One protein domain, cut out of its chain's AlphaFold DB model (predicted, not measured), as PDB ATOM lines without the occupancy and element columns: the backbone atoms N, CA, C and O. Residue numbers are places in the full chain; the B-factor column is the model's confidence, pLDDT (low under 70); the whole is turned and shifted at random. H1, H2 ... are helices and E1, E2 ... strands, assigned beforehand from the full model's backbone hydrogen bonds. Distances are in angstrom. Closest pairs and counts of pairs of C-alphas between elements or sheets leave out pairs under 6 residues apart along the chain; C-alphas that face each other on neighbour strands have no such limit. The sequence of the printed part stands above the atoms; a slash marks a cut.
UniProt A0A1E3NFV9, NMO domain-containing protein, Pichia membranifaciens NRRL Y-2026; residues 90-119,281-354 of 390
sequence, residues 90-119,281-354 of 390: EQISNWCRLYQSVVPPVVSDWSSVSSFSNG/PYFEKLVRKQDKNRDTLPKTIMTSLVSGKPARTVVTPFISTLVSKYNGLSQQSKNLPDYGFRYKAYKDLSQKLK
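AT A GLANCE: This is residues 90 to 119 and 281 to 354 of the 390 residues of the protein "NMO domain-containing protein" of Pichia membranifaciens NRRL Y-2026 (UniProt A0A1E3NFV9). A small two-stranded hairpin, E1 and E2, with H3 beside it, points its turn, residues 304 to 310, toward a group of helices, H1, H3 and H4. H2 lies well away from these at the other end of the long axis, on a long link. The printed part has 104 residues, with four named helices and two named strands in the order H1, H2, E1, E2, H3, H4; the sheet has the order E1, E2 and is antiparallel. The class is mostly helix, though under half of the residues are in named elements. The whole is only just compact, close to loose, with a radius of gyration of the C-alphas of 15.1 A, and elongated, spanning 47 by 29 by 25 A.

IN THESE COORDINATES: E1 is residues 300 to 303, 9.6 A from first to last C-alpha, and E2 is residues 311 to 314, 10.2 A. H3 is residues 317 to 327, 15.4 A long. H1 is residues 90 to 100, 15.1 A long, from C-alpha 90 at (324.906, 259.544, 202.284). H4, the longest helix, is residues 341 to 353, 18.4 A, and ends with C-alpha 353 at (313.936, 251.356, 221.481). H2 is residues 281 to 288, 10.6 A, with C-alpha 281 at (295.113, 248.392, 221.721).

HOW THE PARTS SIT: E1 and E2 form a hairpin, antiparallel at 145 degrees between their directions. N 301 and O 313 are 2.9 A apart and N 303 and O 311 are 3.0 A apart, both within hydrogen-bond range. The closest C-alphas of E1 and H3 are those of Thr 303 and Val 323, 7.9 A apart. H1 and H3 touch, with the C-alphas of Leu 98 and Tyr 326 closest at 6.8 A. They run opposite ways at a steep tilt of 43 degrees. H1 and H4 are near each other, with 10 pairs of C-alphas within 10 A. H3 and H4 are apart. H2 is apart from H1, H3, H4 and E2. In H1, H2, H3 and H4, each O i to N i+4 pair is within hydrogen-bond range.

THE WHOLE: The two C-alphas farthest apart, those of Glu 90 and Lys 292, are 47.8 A from each other. Residues 120 to 280 are not printed, and C-alphas 119 and 281 are 24.5 A apart across this cut. The links from H2 to E1, 11 residues, and from H3 to H4, 13 residues, are long. The link from E1 to E2 is short, and that from E2 to H3 is tight. The mean pLDDT of the printed part of the model is 93.6, and no printed residue is under 70.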
ATOM      1  N   GLU A  90     325.462 258.218 202.017       96.75
ATOM      2  CA  GLU A  90     324.906 259.544 202.284       96.75
ATOM      3  C   GLU A  90     323.448 259.450 202.739       96.75
ATOM      4  O   GLU A  90     323.113 260.004 203.785       96.75
ATOM      5  N   GLN A  91     322.609 258.690 202.025       97.44
ATOM      6  CA  GLN A  91     321.208 258.475 202.399       97.44
ATOM      7  C   GLN A  91     321.089 257.868 203.802       97.44
ATOM      8  O   GLN A  91     320.319 258.357 204.630       97.44
ATOM      9  N   ILE A  92     321.895 256.844 204.105       97.31
ATOM     10  CA  ILE A  92     321.954 256.230 205.440       97.31
ATOM     11  C   ILE A  92     322.352 257.271 206.496       97.31
ATOM     12  O   ILE A  92     321.687 257.399 207.525       97.31
ATOM     13  N   SER A  93     323.405 258.053 206.241       96.75
ATOM     14  CA  SER A  93     323.882 259.078 207.175       96.75
ATOM     15  C   SER A  93     322.838 260.175 207.417       96.75
ATOM     16  O   SER A  93     322.623 260.574 208.563       96.75
ATOM     17  N   ASN A  94     322.148 260.625 206.366       97.88
ATOM     18  CA  ASN A  94     321.062 261.600 206.453       97.88
ATOM     19  C   ASN A  94     319.891 261.063 207.285       97.88
ATOM     20  O   ASN A  94     319.386 261.767 208.161       97.88
ATOM     21  N   TRP A  95     319.502 259.802 207.070       97.94
ATOM     22  CA  TRP A  95     318.453 259.153 207.855       97.94
ATOM     23  C   TRP A  95     318.823 259.062 209.336       97.94
ATOM     24  O   TRP A  95     318.027 259.458 210.188       97.94
ATOM     25  N   CYS A  96     320.047 258.620 209.647       97.25
ATOM     26  CA  CYS A  96     320.535 258.558 211.023       97.25
ATOM     27  C   CYS A  96     320.510 259.940 211.682       97.25
ATOM     28  O   CYS A  96     319.958 260.068 212.770       97.25
ATOM     29  N   ARG A  97     321.023 260.985 211.016       96.50
ATOM     30  CA  ARG A  97     321.012 262.362 211.545       96.50
ATOM     31  C   ARG A  97     319.595 262.875 211.812       96.50
ATOM     32  O   ARG A  97     319.350 263.478 212.856       96.50
ATOM     33  N   LEU A  98     318.654 262.617 210.901       97.81
ATOM     34  CA  LEU A  98     317.257 263.002 211.090       97.81
ATOM     35  C   LEU A  98     316.661 262.311 212.320       97.81
ATOM     36  O   LEU A  98     316.159 262.991 213.212       97.81
ATOM     37  N   TYR A  99     316.749 260.984 212.407       97.44
ATOM     38  CA  TYR A  99     316.141 260.230 213.505       97.44
ATOM     39  C   TYR A  99     316.825 260.484 214.855       97.44
ATOM     40  O   TYR A  99     316.126 260.592 215.863       97.44
ATOM     41  N   GLN A 100     318.147 260.686 214.876       96.00
ATOM     42  CA  GLN A 100     318.905 261.153 216.049       96.00
ATOM     43  C   GLN A 100     318.342 262.450 216.626       96.00
ATOM     44  O   GLN A 100     318.309 262.617 217.839       96.00
ATOM     45  N   SER A 101     317.887 263.363 215.766       95.81
ATOM     46  CA  SER A 101     317.340 264.653 216.193       95.81
ATOM     47  C   SER A 101     315.905 264.585 216.734       95.81
ATOM     48  O   SER A 101     315.382 265.601 217.197       95.81
ATOM     49  N   VAL A 102     315.259 263.417 216.629       96.06
ATOM     50  CA  VAL A 102     313.841 263.204 216.948       96.06
ATOM     51  C   VAL A 102     313.662 262.299 218.165       96.06
ATOM     52  O   VAL A 102     312.776 262.556 218.976       96.06
ATOM     53  N   VAL A 103     314.461 261.235 218.291       94.88
ATOM     54  CA  VAL A 103     314.343 260.275 219.400       94.88
ATOM     55  C   VAL A 103     315.254 260.656 220.576       94.88
ATOM     56  O   VAL A 103     316.282 261.300 220.362       94.88
ATOM     57  N   PRO A 104     314.933 260.250 221.821       92.06
ATOM     58  CA  PRO A 104     315.811 260.475 222.968       92.06
ATOM     59  C   PRO A 104     317.220 259.892 222.745       92.06
ATOM     60  O   PRO A 104     317.346 258.862 222.075       92.06
ATOM     61  N   PRO A 105     318.279 260.483 223.334       91.44
ATOM     62  CA  PRO A 105     319.676 260.102 223.099       91.44
ATOM     63  C   PRO A 105     320.075 258.806 223.838       91.44
ATOM     64  O   PRO A 105     321.055 258.764 224.573       91.44
ATOM     65  N   VAL A 106     319.305 257.733 223.652       91.31
ATOM     66  CA  VAL A 106     319.534 256.405 224.254       91.31
ATOM     67  C   VAL A 106     320.246 255.432 223.305       91.31
ATOM     68  O   VAL A 106     320.633 254.336 223.706       91.31
ATOM     69  N   VAL A 107     320.407 255.807 222.033       90.44
ATOM     70  CA  VAL A 107     321.143 255.030 221.028       90.44
ATOM     71  C   VAL A 107     322.539 255.623 220.886       90.44
ATOM     72  O   VAL A 107     322.693 256.708 220.328       90.44
ATOM     73  N   SER A 108     323.546 254.905 221.383       87.06
ATOM     74  CA  SER A 108     324.957 255.308 221.317       87.06
ATOM     75  C   SER A 108     325.599 255.016 219.959       87.06
ATOM     76  O   SER A 108     326.361 255.831 219.452       87.06
ATOM     77  N   ASP A 109     325.256 253.880 219.347       89.94
ATOM     78  CA  ASP A 109     325.745 253.482 218.029       89.94
ATOM     79  C   ASP A 109     324.595 253.366 217.020       89.94
ATOM     80  O   ASP A 109     323.767 252.445 217.058       89.94
ATOM     81  N   TRP A 110     324.560 254.341 216.113       92.25
ATOM     82  CA  TRP A 110     323.584 254.432 215.031       92.25
ATOM     83  C   TRP A 110     323.953 253.609 213.803       92.25
ATOM     84  O   TRP A 110     323.067 253.266 213.025       92.25
ATOM     85  N   SER A 111     325.227 253.247 213.645       84.06
ATOM     86  CA  SER A 111     325.663 252.409 212.528       84.06
ATOM     87  C   SER A 111     325.127 250.975 212.641       84.06
ATOM     88  O   SER A 111     324.874 250.335 211.627       84.06
ATOM     89  N   SER A 112     324.849 250.512 213.866       86.50
ATOM     90  CA  SER A 112     324.248 249.203 214.159       86.50
ATOM     91  C   SER A 112     322.730 249.229 214.370       86.50
ATOM     92  O   SER A 112     322.160 248.272 214.897       86.50
ATOM     93  N   VAL A 113     322.037 250.331 214.057       90.56
ATOM     94  CA  VAL A 113     320.570 250.385 214.214       90.56
ATOM     95  C   VAL A 113     319.875 249.478 213.207       90.56
ATOM     96  O   VAL A 113     318.931 248.789 213.576       90.56
ATOM     97  N   SER A 114     320.336 249.463 211.960       94.44
ATOM     98  CA  SER A 114     319.765 248.647 210.896       94.44
ATOM     99  C   SER A 114     320.830 248.318 209.865       94.44
ATOM    100  O   SER A 114     321.719 249.124 209.606       94.44
ATOM    101  N   SER A 115     320.695 247.159 209.226       91.81
ATOM    102  CA  SER A 115     321.459 246.823 208.024       91.81
ATOM    103  C   SER A 115     320.944 247.537 206.773       91.81
ATOM    104  O   SER A 115     321.550 247.389 205.717       91.81
ATOM    105  N   PHE A 116     319.823 248.269 206.870       92.69
ATOM    106  CA  PHE A 116     319.120 248.853 205.725       92.69
ATOM    107  C   PHE A 116     318.907 247.814 204.616       92.69
ATOM    108  O   PHE A 116     319.140 248.086 203.442       92.69
ATOM    109  N   SER A 117     318.484 246.602 204.985       90.81
ATOM    110  CA  SER A 117     317.987 245.633 204.013       90.81
ATOM    111  C   SER A 117     316.596 246.039 203.521       90.81
ATOM    112  O   SER A 117     315.867 246.764 204.205       90.81
ATOM    113  N   ASN A 118     316.205 245.584 202.331       85.38
ATOM    114  CA  ASN A 118     314.852 245.838 201.856       85.38
ATOM    115  C   ASN A 118     313.860 244.965 202.641       85.38
ATOM    116  O   ASN A 118     313.924 243.737 202.577       85.38
ATOM    117  N   GLY A 119     312.973 245.599 203.410       75.88
ATOM    118  CA  GLY A 119     311.995 244.911 204.252       75.88
ATOM    119  C   GLY A 119     310.676 244.549 203.566       75.88
ATOM    120  O   GLY A 119     309.855 243.902 204.210       75.88
ATOM    121  N   PRO A 281     294.750 247.796 220.432       92.94
ATOM    122  CA  PRO A 281     295.113 248.392 221.721       92.94
ATOM    123  C   PRO A 281     295.394 249.898 221.645       92.94
ATOM    124  O   PRO A 281     295.072 250.639 222.575       92.94
ATOM    125  N   TYR A 282     295.976 250.366 220.535       93.44
ATOM    126  CA  TYR A 282     296.243 251.787 220.334       93.44
ATOM    127  C   TYR A 282     294.955 252.570 220.076       93.44
ATOM    128  O   TYR A 282     294.672 253.535 220.789       93.44
ATOM    129  N   PHE A 283     294.162 252.155 219.082       93.56
ATOM    130  CA  PHE A 283     292.962 252.898 218.685       93.56
ATOM    131  C   PHE A 283     291.868 252.849 219.744       93.56
ATOM    132  O   PHE A 283     291.218 253.865 219.985       93.56
ATOM    133  N   GLU A 284     291.718 251.727 220.442       91.88
ATOM    134  CA  GLU A 284     290.777 251.617 221.548       91.88
ATOM    135  C   GLU A 284     291.152 252.583 222.678       91.88
ATOM    136  O   GLU A 284     290.316 253.373 223.114       91.88
ATOM    137  N   LYS A 285     292.426 252.614 223.097       91.81
ATOM    138  CA  LYS A 285     292.908 253.562 224.114       91.81
ATOM    139  C   LYS A 285     292.743 255.016 223.665       91.81
ATOM    140  O   LYS A 285     292.315 255.853 224.461       91.81
ATOM    141  N   LEU A 286     293.103 255.320 222.418       90.94
ATOM    142  CA  LEU A 286     293.064 256.675 221.869       90.94
ATOM    143  C   LEU A 286     291.630 257.213 221.808       90.94
ATOM    144  O   LEU A 286     291.371 258.306 222.310       90.94
ATOM    145  N   VAL A 287     290.705 256.439 221.236       87.38
ATOM    146  CA  VAL A 287     289.305 256.850 221.070       87.38
ATOM    147  C   VAL A 287     288.578 256.854 222.416       87.38
ATOM    148  O   VAL A 287     287.912 257.837 222.732       87.38
ATOM    149  N   ARG A 288     288.770 255.835 223.271       87.88
ATOM    150  CA  ARG A 288     288.115 255.754 224.592       87.88
ATOM    151  C   ARG A 288     288.508 256.911 225.512       87.88
ATOM    152  O   ARG A 288     287.661 257.443 226.223       87.88
ATOM    153  N   LYS A 289     289.774 257.354 225.478       79.75
ATOM    154  CA  LYS A 289     290.251 258.505 226.275       79.75
ATOM    155  C   LYS A 289     289.502 259.802 225.945       79.75
ATOM    156  O   LYS A 289     289.459 260.703 226.779       79.75
ATOM    157  N   GLN A 290     288.928 259.903 224.749       75.75
ATOM    158  CA  GLN A 290     288.302 261.118 224.241       75.75
ATOM    159  C   GLN A 290     286.830 260.928 223.861       75.75
ATOM    160  O   GLN A 290     286.269 261.740 223.130       75.75
ATOM    161  N   ASP A 291     286.176 259.892 224.390       70.12
ATOM    162  CA  ASP A 291     284.804 259.539 224.005       70.12
ATOM    163  C   ASP A 291     283.789 260.656 224.326       70.12
ATOM    164  O   ASP A 291     282.781 260.805 223.644       70.12
ATOM    165  N   LYS A 292     284.103 261.524 225.303       71.31
ATOM    166  CA  LYS A 292     283.305 262.717 225.643       71.31
ATOM    167  C   LYS A 292     283.430 263.867 224.631       71.31
ATOM    168  O   LYS A 292     282.553 264.722 224.599       71.31
ATOM    169  N   ASN A 293     284.517 263.931 223.853       81.75
ATOM    170  CA  ASN A 293     284.719 264.928 222.798       81.75
ATOM    171  C   ASN A 293     285.726 264.428 221.746       81.75
ATOM    172  O   ASN A 293     286.932 264.686 221.830       81.75
ATOM    173  N   ARG A 294     285.214 263.748 220.718       83.88
ATOM    174  CA  ARG A 294     286.030 263.174 219.638       83.88
ATOM    175  C   ARG A 294     286.676 264.213 218.719       83.88
ATOM    176  O   ARG A 294     287.570 263.851 217.961       83.88
ATOM    177  N   ASP A 295     286.287 265.485 218.787       83.56
ATOM    178  CA  ASP A 295     286.959 266.551 218.031       83.56
ATOM    179  C   ASP A 295     288.305 266.951 218.649       83.56
ATOM    180  O   ASP A 295     289.097 267.644 218.014       83.56
ATOM    181  N   THR A 296     288.610 266.457 219.856       86.31
ATOM    182  CA  THR A 296     289.944 266.577 220.465       86.31
ATOM    183  C   THR A 296     290.938 265.515 219.972       86.31
ATOM    184  O   THR A 296     292.105 265.524 220.387       86.31
ATOM    185  N   LEU A 297     290.502 264.604 219.085       91.38
ATOM    186  CA  LEU A 297     291.357 263.543 218.549       91.38
ATOM    187  C   LEU A 297     292.423 264.166 217.642       91.38
ATOM    188  O   LEU A 297     292.117 265.097 216.889       91.38
ATOM    189  N   PRO A 298     293.681 263.682 217.692       94.00
ATOM    190  CA  PRO A 298     294.716 264.188 216.807       94.00
ATOM    191  C   PRO A 298     294.298 264.108 215.335       94.00
ATOM    192  O   PRO A 298     293.616 263.186 214.896       94.00
ATOM    193  N   LYS A 299     294.738 265.070 214.527       96.06
ATOM    194  CA  LYS A 299     294.541 264.986 213.075       96.06
ATOM    195  C   LYS A 299     295.377 263.840 212.496       96.06
ATOM    196  O   LYS A 299     296.279 263.314 213.150       96.06
ATOM    197  N   THR A 300     295.108 263.483 211.245       98.25
ATOM    198  CA  THR A 300     296.016 262.641 210.457       98.25
ATOM    199  C   THR A 300     296.854 263.495 209.511       98.25
ATOM    200  O   THR A 300     296.461 264.609 209.166       98.25
ATOM    201  N   ILE A 301     298.004 262.977 209.088       97.94
ATOM    202  CA  ILE A 301     298.898 263.613 208.118       97.94
ATOM    203  C   ILE A 301     299.407 262.578 207.117       97.94
ATOM    204  O   ILE A 301     299.661 261.432 207.493       97.94
ATOM    205  N   MET A 302     299.574 262.991 205.860       97.69
ATOM    206  CA  MET A 302     300.286 262.223 204.840       97.69
ATOM    207  C   MET A 302     301.791 262.481 204.973       97.69
ATOM    208  O   MET A 302     302.231 263.628 204.933       97.69
ATOM    209  N   THR A 303     302.597 261.434 205.148       97.12
ATOM    210  CA  THR A 303     304.058 261.568 205.245       97.12
ATOM    211  C   THR A 303     304.782 260.370 204.644       97.12
ATOM    212  O   THR A 303     304.367 259.227 204.820       97.12
ATOM    213  N   SER A 304     305.897 260.618 203.953       96.75
ATOM    214  CA  SER A 304     306.794 259.569 203.451       96.75
ATOM    215  C   SER A 304     307.972 259.285 204.388       96.75
ATOM    216  O   SER A 304     308.743 258.350 204.160       96.75
ATOM    217  N   LEU A 305     308.129 260.066 205.462       97.88
ATOM    218  CA  LEU A 305     309.346 260.081 206.281       97.88
ATOM    219  C   LEU A 305     309.596 258.779 207.041       97.88
ATOM    220  O   LEU A 305     310.746 258.450 207.308       97.88
ATOM    221  N   VAL A 306     308.545 258.015 207.343       97.69
ATOM    222  CA  VAL A 306     308.686 256.751 208.074       97.69
ATOM    223  C   VAL A 306     309.054 255.596 207.149       97.69
ATOM    224  O   VAL A 306     309.949 254.813 207.454       97.69
ATOM    225  N   SER A 307     308.364 255.472 206.014       95.94
ATOM    226  CA  SER A 307     308.437 254.256 205.200       95.94
ATOM    227  C   SER A 307     309.194 254.406 203.884       95.94
ATOM    228  O   SER A 307     309.644 253.402 203.344       95.94
ATOM    229  N   GLY A 308     309.321 255.629 203.366       95.06
ATOM    230  CA  GLY A 308     309.836 255.920 202.026       95.06
ATOM    231  C   GLY A 308     308.753 256.244 200.999       95.06
ATOM    232  O   GLY A 308     309.027 256.997 200.073       95.06
ATOM    233  N   LYS A 309     307.515 255.783 201.209       94.44
ATOM    234  CA  LYS A 309     306.335 256.157 200.411       94.44
ATOM    235  C   LYS A 309     305.321 256.931 201.259       94.44
ATOM    236  O   LYS A 309     305.272 256.686 202.472       94.44
ATOM    237  N   PRO A 310     304.540 257.852 200.661       95.94
ATOM    238  CA  PRO A 310     303.482 258.568 201.363       95.94
ATOM    239  C   PRO A 310     302.525 257.600 202.059       95.94
ATOM    240  O   PRO A 310     302.064 256.625 201.467       95.94
ATOM    241  N   ALA A 311     302.252 257.855 203.333       97.50
ATOM    242  CA  ALA A 311     301.262 257.128 204.107       97.50
ATOM    243  C   ALA A 311     300.574 258.049 205.116       97.50
ATOM    244  O   ALA A 311     301.220 258.884 205.760       97.50
ATOM    245  N   ARG A 312     299.258 257.878 205.267       98.50
ATOM    246  CA  ARG A 312     298.436 258.622 206.214       98.50
ATOM    247  C   ARG A 312     298.459 257.972 207.592       98.50
ATOM    248  O   ARG A 312     298.066 256.817 207.765       98.50
ATOM    249  N   THR A 313     298.883 258.753 208.579       98.38
ATOM    250  CA  THR A 313     299.029 258.344 209.982       98.38
ATOM    251  C   THR A 313     298.399 259.364 210.917       98.38
ATOM    252  O   THR A 313     298.330 260.550 210.592       98.38
ATOM    253  N   VAL A 314     297.995 258.925 212.107       97.94
ATOM    254  CA  VAL A 314     297.668 259.815 213.228       97.94
ATOM    255  C   VAL A 314     298.897 260.658 213.585       97.94
ATOM    256  O   VAL A 314     300.021 260.147 213.632       97.94
ATOM    257  N   VAL A 315     298.696 261.954 213.831       97.69
ATOM    258  CA  VAL A 315     299.753 262.873 214.265       97.69
ATOM    259  C   VAL A 315     300.067 262.621 215.738       97.69
ATOM    260  O   VAL A 315     299.294 262.974 216.627       97.69
ATOM    261  N   THR A 316     301.232 262.033 216.000       96.75
ATOM    262  CA  THR A 316     301.813 261.899 217.343       96.75
ATOM    263  C   THR A 316     302.908 262.950 217.571       96.75
ATOM    264  O   THR A 316     303.384 263.553 216.601       96.75
ATOM    265  N   PRO A 317     303.375 263.169 218.818       96.56
ATOM    266  CA  PRO A 317     304.549 264.007 219.072       96.56
ATOM    267  C   PRO A 317     305.779 263.578 218.259       96.56
ATOM    268  O   PRO A 317     306.490 264.434 217.733       96.56
ATOM    269  N   PHE A 318     305.987 262.266 218.083       97.81
ATOM    270  CA  PHE A 318     307.033 261.719 217.216       97.81
ATOM    271  C   PHE A 318     306.866 262.164 215.759       97.81
ATOM    272  O   PHE A 318     307.785 262.757 215.200       97.81
ATOM    273  N   ILE A 319     305.693 261.934 215.159       98.38
ATOM    274  CA  ILE A 319     305.433 262.282 213.754       98.38
ATOM    275  C   ILE A 319     305.550 263.794 213.528       98.38
ATOM    276  O   ILE A 319     306.196 264.222 212.574       98.38
ATOM    277  N   SER A 320     304.978 264.603 214.423       97.94
ATOM    278  CA  SER A 320     305.054 266.067 214.349       97.94
ATOM    279  C   SER A 320     306.504 266.565 214.405       97.94
ATOM    280  O   SER A 320     306.930 267.367 213.570       97.94
ATOM    281  N   THR A 321     307.301 266.024 215.333       98.00
ATOM    282  CA  THR A 321     308.723 266.375 215.474       98.00
ATOM    283  C   THR A 321     309.528 265.926 214.259       98.00
ATOM    284  O   THR A 321     310.323 266.707 213.741       98.00
ATOM    285  N   LEU A 322     309.294 264.710 213.755       98.38
ATOM    286  CA  LEU A 322     309.959 264.174 212.567       98.38
ATOM    287  C   LEU A 322     309.728 265.065 211.339       98.38
ATOM    288  O   LEU A 322     310.683 265.415 210.648       98.38
ATOM    289  N   VAL A 323     308.480 265.479 211.102       98.19
ATOM    290  CA  VAL A 323     308.118 266.386 210.000       98.19
ATOM    291  C   VAL A 323     308.762 267.760 210.180       98.19
ATOM    292  O   VAL A 323     309.367 268.280 209.243       98.19
ATOM    293  N   SER A 324     308.691 268.334 211.383       98.19
ATOM    294  CA  SER A 324     309.292 269.640 211.683       98.19
ATOM    295  C   SER A 324     310.808 269.644 211.453       98.19
ATOM    296  O   SER A 324     311.329 270.506 210.741       98.19
ATOM    297  N   LYS A 325     311.519 268.630 211.970       98.19
ATOM    298  CA  LYS A 325     312.968 268.470 211.778       98.19
ATOM    299  C   LYS A 325     313.326 268.299 210.308       98.19
ATOM    300  O   LYS A 325     314.237 268.974 209.841       98.19
ATOM    301  N   TYR A 326     312.592 267.460 209.577       98.25
ATOM    302  CA  TYR A 326     312.808 267.257 208.146       98.25
ATOM    303  C   TYR A 326     312.626 268.547 207.335       98.25
ATOM    304  O   TYR A 326     313.430 268.840 206.449       98.25
ATOM    305  N   ASN A 327     311.606 269.348 207.643       97.38
ATOM    306  CA  ASN A 327     311.340 270.593 206.921       97.38
ATOM    307  C   ASN A 327     312.487 271.604 207.050       97.38
ATOM    308  O   ASN A 327     312.782 272.293 206.074       97.38
ATOM    309  N   GLY A 328     313.161 271.631 208.204       96.69
ATOM    310  CA  GLY A 328     314.334 272.472 208.460       96.69
ATOM    311  C   GLY A 328     315.648 271.978 207.841       96.69
ATOM    312  O   GLY A 328     316.664 272.656 207.975       96.69
ATOM    313  N   LEU A 329     315.667 270.814 207.181       96.56
ATOM    314  CA  LEU A 329     316.870 270.280 206.538       96.56
ATOM    315  C   LEU A 329     317.187 270.984 205.209       96.56
ATOM    316  O   LEU A 329     316.289 271.355 204.447       96.56
ATOM    317  N   SER A 330     318.482 271.076 204.887       96.12
ATOM    318  CA  SER A 330     318.948 271.432 203.542       96.12
ATOM    319  C   SER A 330     318.508 270.388 202.510       96.12
ATOM    320  O   SER A 330     318.269 269.232 202.859       96.12
ATOM    321  N   GLN A 331     318.450 270.761 201.227       94.81
ATOM    322  CA  GLN A 331     318.020 269.832 200.170       94.81
ATOM    323  C   GLN A 331     318.887 268.571 200.099       94.81
ATOM    324  O   GLN A 331     318.361 267.467 200.002       94.81
ATOM    325  N   GLN A 332     320.203 268.710 200.264       93.38
ATOM    326  CA  GLN A 332     321.108 267.563 200.332       93.38
ATOM    327  C   GLN A 332     320.762 266.617 201.495       93.38
ATOM    328  O   GLN A 332     320.748 265.401 201.330       93.38
ATOM    329  N   SER A 333     320.413 267.166 202.662       95.06
ATOM    330  CA  SER A 333     320.058 266.370 203.845       95.06
ATOM    331  C   SER A 333     318.679 265.707 203.741       95.06
ATOM    332  O   SER A 333     318.373 264.815 204.531       95.06
ATOM    333  N   LYS A 334     317.845 266.116 202.774       96.69
ATOM    334  CA  LYS A 334     316.543 265.497 202.480       96.69
ATOM    335  C   LYS A 334     316.652 264.252 201.597       96.69
ATOM    336  O   LYS A 334     315.670 263.524 201.472       96.69
ATOM    337  N   ASN A 335     317.829 263.969 201.032       96.75
ATOM    338  CA  ASN A 335     318.078 262.720 200.321       96.75
ATOM    339  C   ASN A 335     318.128 261.551 201.321       96.75
ATOM    340  O   ASN A 335     319.141 261.333 201.991       96.75
ATOM    341  N   LEU A 336     317.012 260.838 201.459       97.12
ATOM    342  CA  LEU A 336     316.807 259.737 202.403       97.12
ATOM    343  C   LEU A 336     316.665 258.401 201.648       97.12
ATOM    344  O   LEU A 336     316.287 258.422 200.480       97.12
ATOM    345  N   PRO A 337     316.883 257.240 202.300       96.81
ATOM    346  CA  PRO A 337     316.702 255.923 201.685       96.81
ATOM    347  C   PRO A 337     315.300 255.752 201.100       96.81
ATOM    348  O   PRO A 337     314.342 256.269 201.676       96.81
ATOM    349  N   ASP A 338     315.159 255.001 200.015       95.19
ATOM    350  CA  ASP A 338     313.861 254.748 199.386       95.19
ATOM    351  C   ASP A 338     312.949 253.822 200.209       95.19
ATOM    352  O   ASP A 338     313.280 253.357 201.311       95.19
ATOM    353  N   TYR A 339     311.751 253.583 199.674       94.75
ATOM    354  CA  TYR A 339     310.774 252.670 200.254       94.75
ATOM    355  C   TYR A 339     311.335 251.264 200.480       94.75
ATOM    356  O   TYR A 339     312.200 250.783 199.756       94.75
ATOM    357  N   GLY A 340     310.847 250.605 201.533       91.94
ATOM    358  CA  GLY A 340     311.320 249.285 201.953       91.94
ATOM    359  C   GLY A 340     312.586 249.357 202.808       91.94
ATOM    360  O   GLY A 340     312.580 248.854 203.932       91.94
ATOM    361  N   PHE A 341     313.618 250.071 202.351       95.56
ATOM    362  CA  PHE A 341     314.849 250.310 203.116       95.56
ATOM    363  C   PHE A 341     314.617 251.246 204.303       95.56
ATOM    364  O   PHE A 341     314.946 250.914 205.445       95.56
ATOM    365  N   ARG A 342     313.981 252.400 204.053       95.62
ATOM    366  CA  ARG A 342     313.634 253.369 205.105       95.62
ATOM    367  C   ARG A 342     312.721 252.741 206.150       95.62
ATOM    368  O   ARG A 342     312.926 252.920 207.349       95.62
ATOM    369  N   TYR A 343     311.739 251.961 205.695       95.81
ATOM    370  CA  TYR A 343     310.782 251.348 206.604       95.81
ATOM    371  C   TYR A 343     311.409 250.247 207.460       95.81
ATOM    372  O   TYR A 343     311.093 250.150 208.645       95.81
ATOM    373  N   LYS A 344     312.324 249.446 206.891       95.38
ATOM    374  CA  LYS A 344     313.103 248.460 207.648       95.38
ATOM    375  C   LYS A 344     313.937 249.134 208.733       95.38
ATOM    376  O   LYS A 344     313.854 248.718 209.885       95.38
ATOM    377  N   ALA A 345     314.648 250.210 208.395       96.69
ATOM    378  CA  ALA A 345     315.448 250.959 209.361       96.69
ATOM    379  C   ALA A 345     314.605 251.528 210.510       96.69
ATOM    380  O   ALA A 345     314.974 251.402 211.678       96.69
ATOM    381  N   TYR A 346     313.428 252.079 210.199       97.00
ATOM    382  CA  TYR A 346     312.472 252.517 211.215       97.00
ATOM    383  C   TYR A 346     311.985 251.360 212.105       97.00
ATOM    384  O   TYR A 346     311.950 251.513 213.325       97.00
ATOM    385  N   LYS A 347     311.622 250.206 211.526       95.44
ATOM    386  CA  LYS A 347     311.161 249.034 212.293       95.44
ATOM    387  C   LYS A 347     312.253 248.512 213.231       95.44
ATOM    388  O   LYS A 347     311.963 248.251 214.397       95.44
ATOM    389  N   ASP A 348     313.495 248.439 212.759       96.12
ATOM    390  CA  ASP A 348     314.641 248.005 213.568       96.12
ATOM    391  C   ASP A 348     314.922 248.975 214.716       96.12
ATOM    392  O   ASP A 348     315.101 248.559 215.863       96.12
ATOM    393  N   LEU A 349     314.881 250.283 214.436       96.44
ATOM    394  CA  LEU A 349     314.996 251.314 215.463       96.44
ATOM    395  C   LEU A 349     313.870 251.192 216.497       96.44
ATOM    396  O   LEU A 349     314.135 251.218 217.697       96.44
ATOM    397  N   SER A 350     312.627 251.019 216.043       95.19
ATOM    398  CA  SER A 350     311.463 250.855 216.914       95.19
ATOM    399  C   SER A 350     311.621 249.653 217.845       95.19
ATOM    400  O   SER A 350     311.422 249.768 219.054       95.19
ATOM    401  N   GLN A 351     312.090 248.522 217.314       94.00
ATOM    402  CA  GLN A 351     312.399 247.338 218.109       94.00
ATOM    403  C   GLN A 351     313.546 247.588 219.099       94.00
ATOM    404  O   GLN A 351     313.433 247.208 220.264       94.00
ATOM    405  N   LYS A 352     314.627 248.264 218.680       93.69
ATOM    406  CA  LYS A 352     315.789 248.579 219.535       93.69
ATOM    407  C   LYS A 352     315.424 249.504 220.701       93.69
ATOM    408  O   LYS A 352     316.053 249.398 221.758       93.69
ATOM    409  N   LEU A 353     314.435 250.379 220.507       94.38
ATOM    410  CA  LEU A 353     313.936 251.356 221.481       94.38
ATOM    411  C   LEU A 353     312.792 250.834 222.362       94.38
ATOM    412  O   LEU A 353     312.498 251.441 223.394       94.38
ATOM    413  N   LYS A 354     312.152 249.718 221.992       93.00
ATOM    414  CA  LYS A 354     311.019 249.146 222.732       93.00
ATOM    415  C   LYS A 354     311.392 248.901 224.200       93.00
ATOM    416  O   LYS A 354     312.326 248.161 224.494       93.00
TER     417      LYS A 354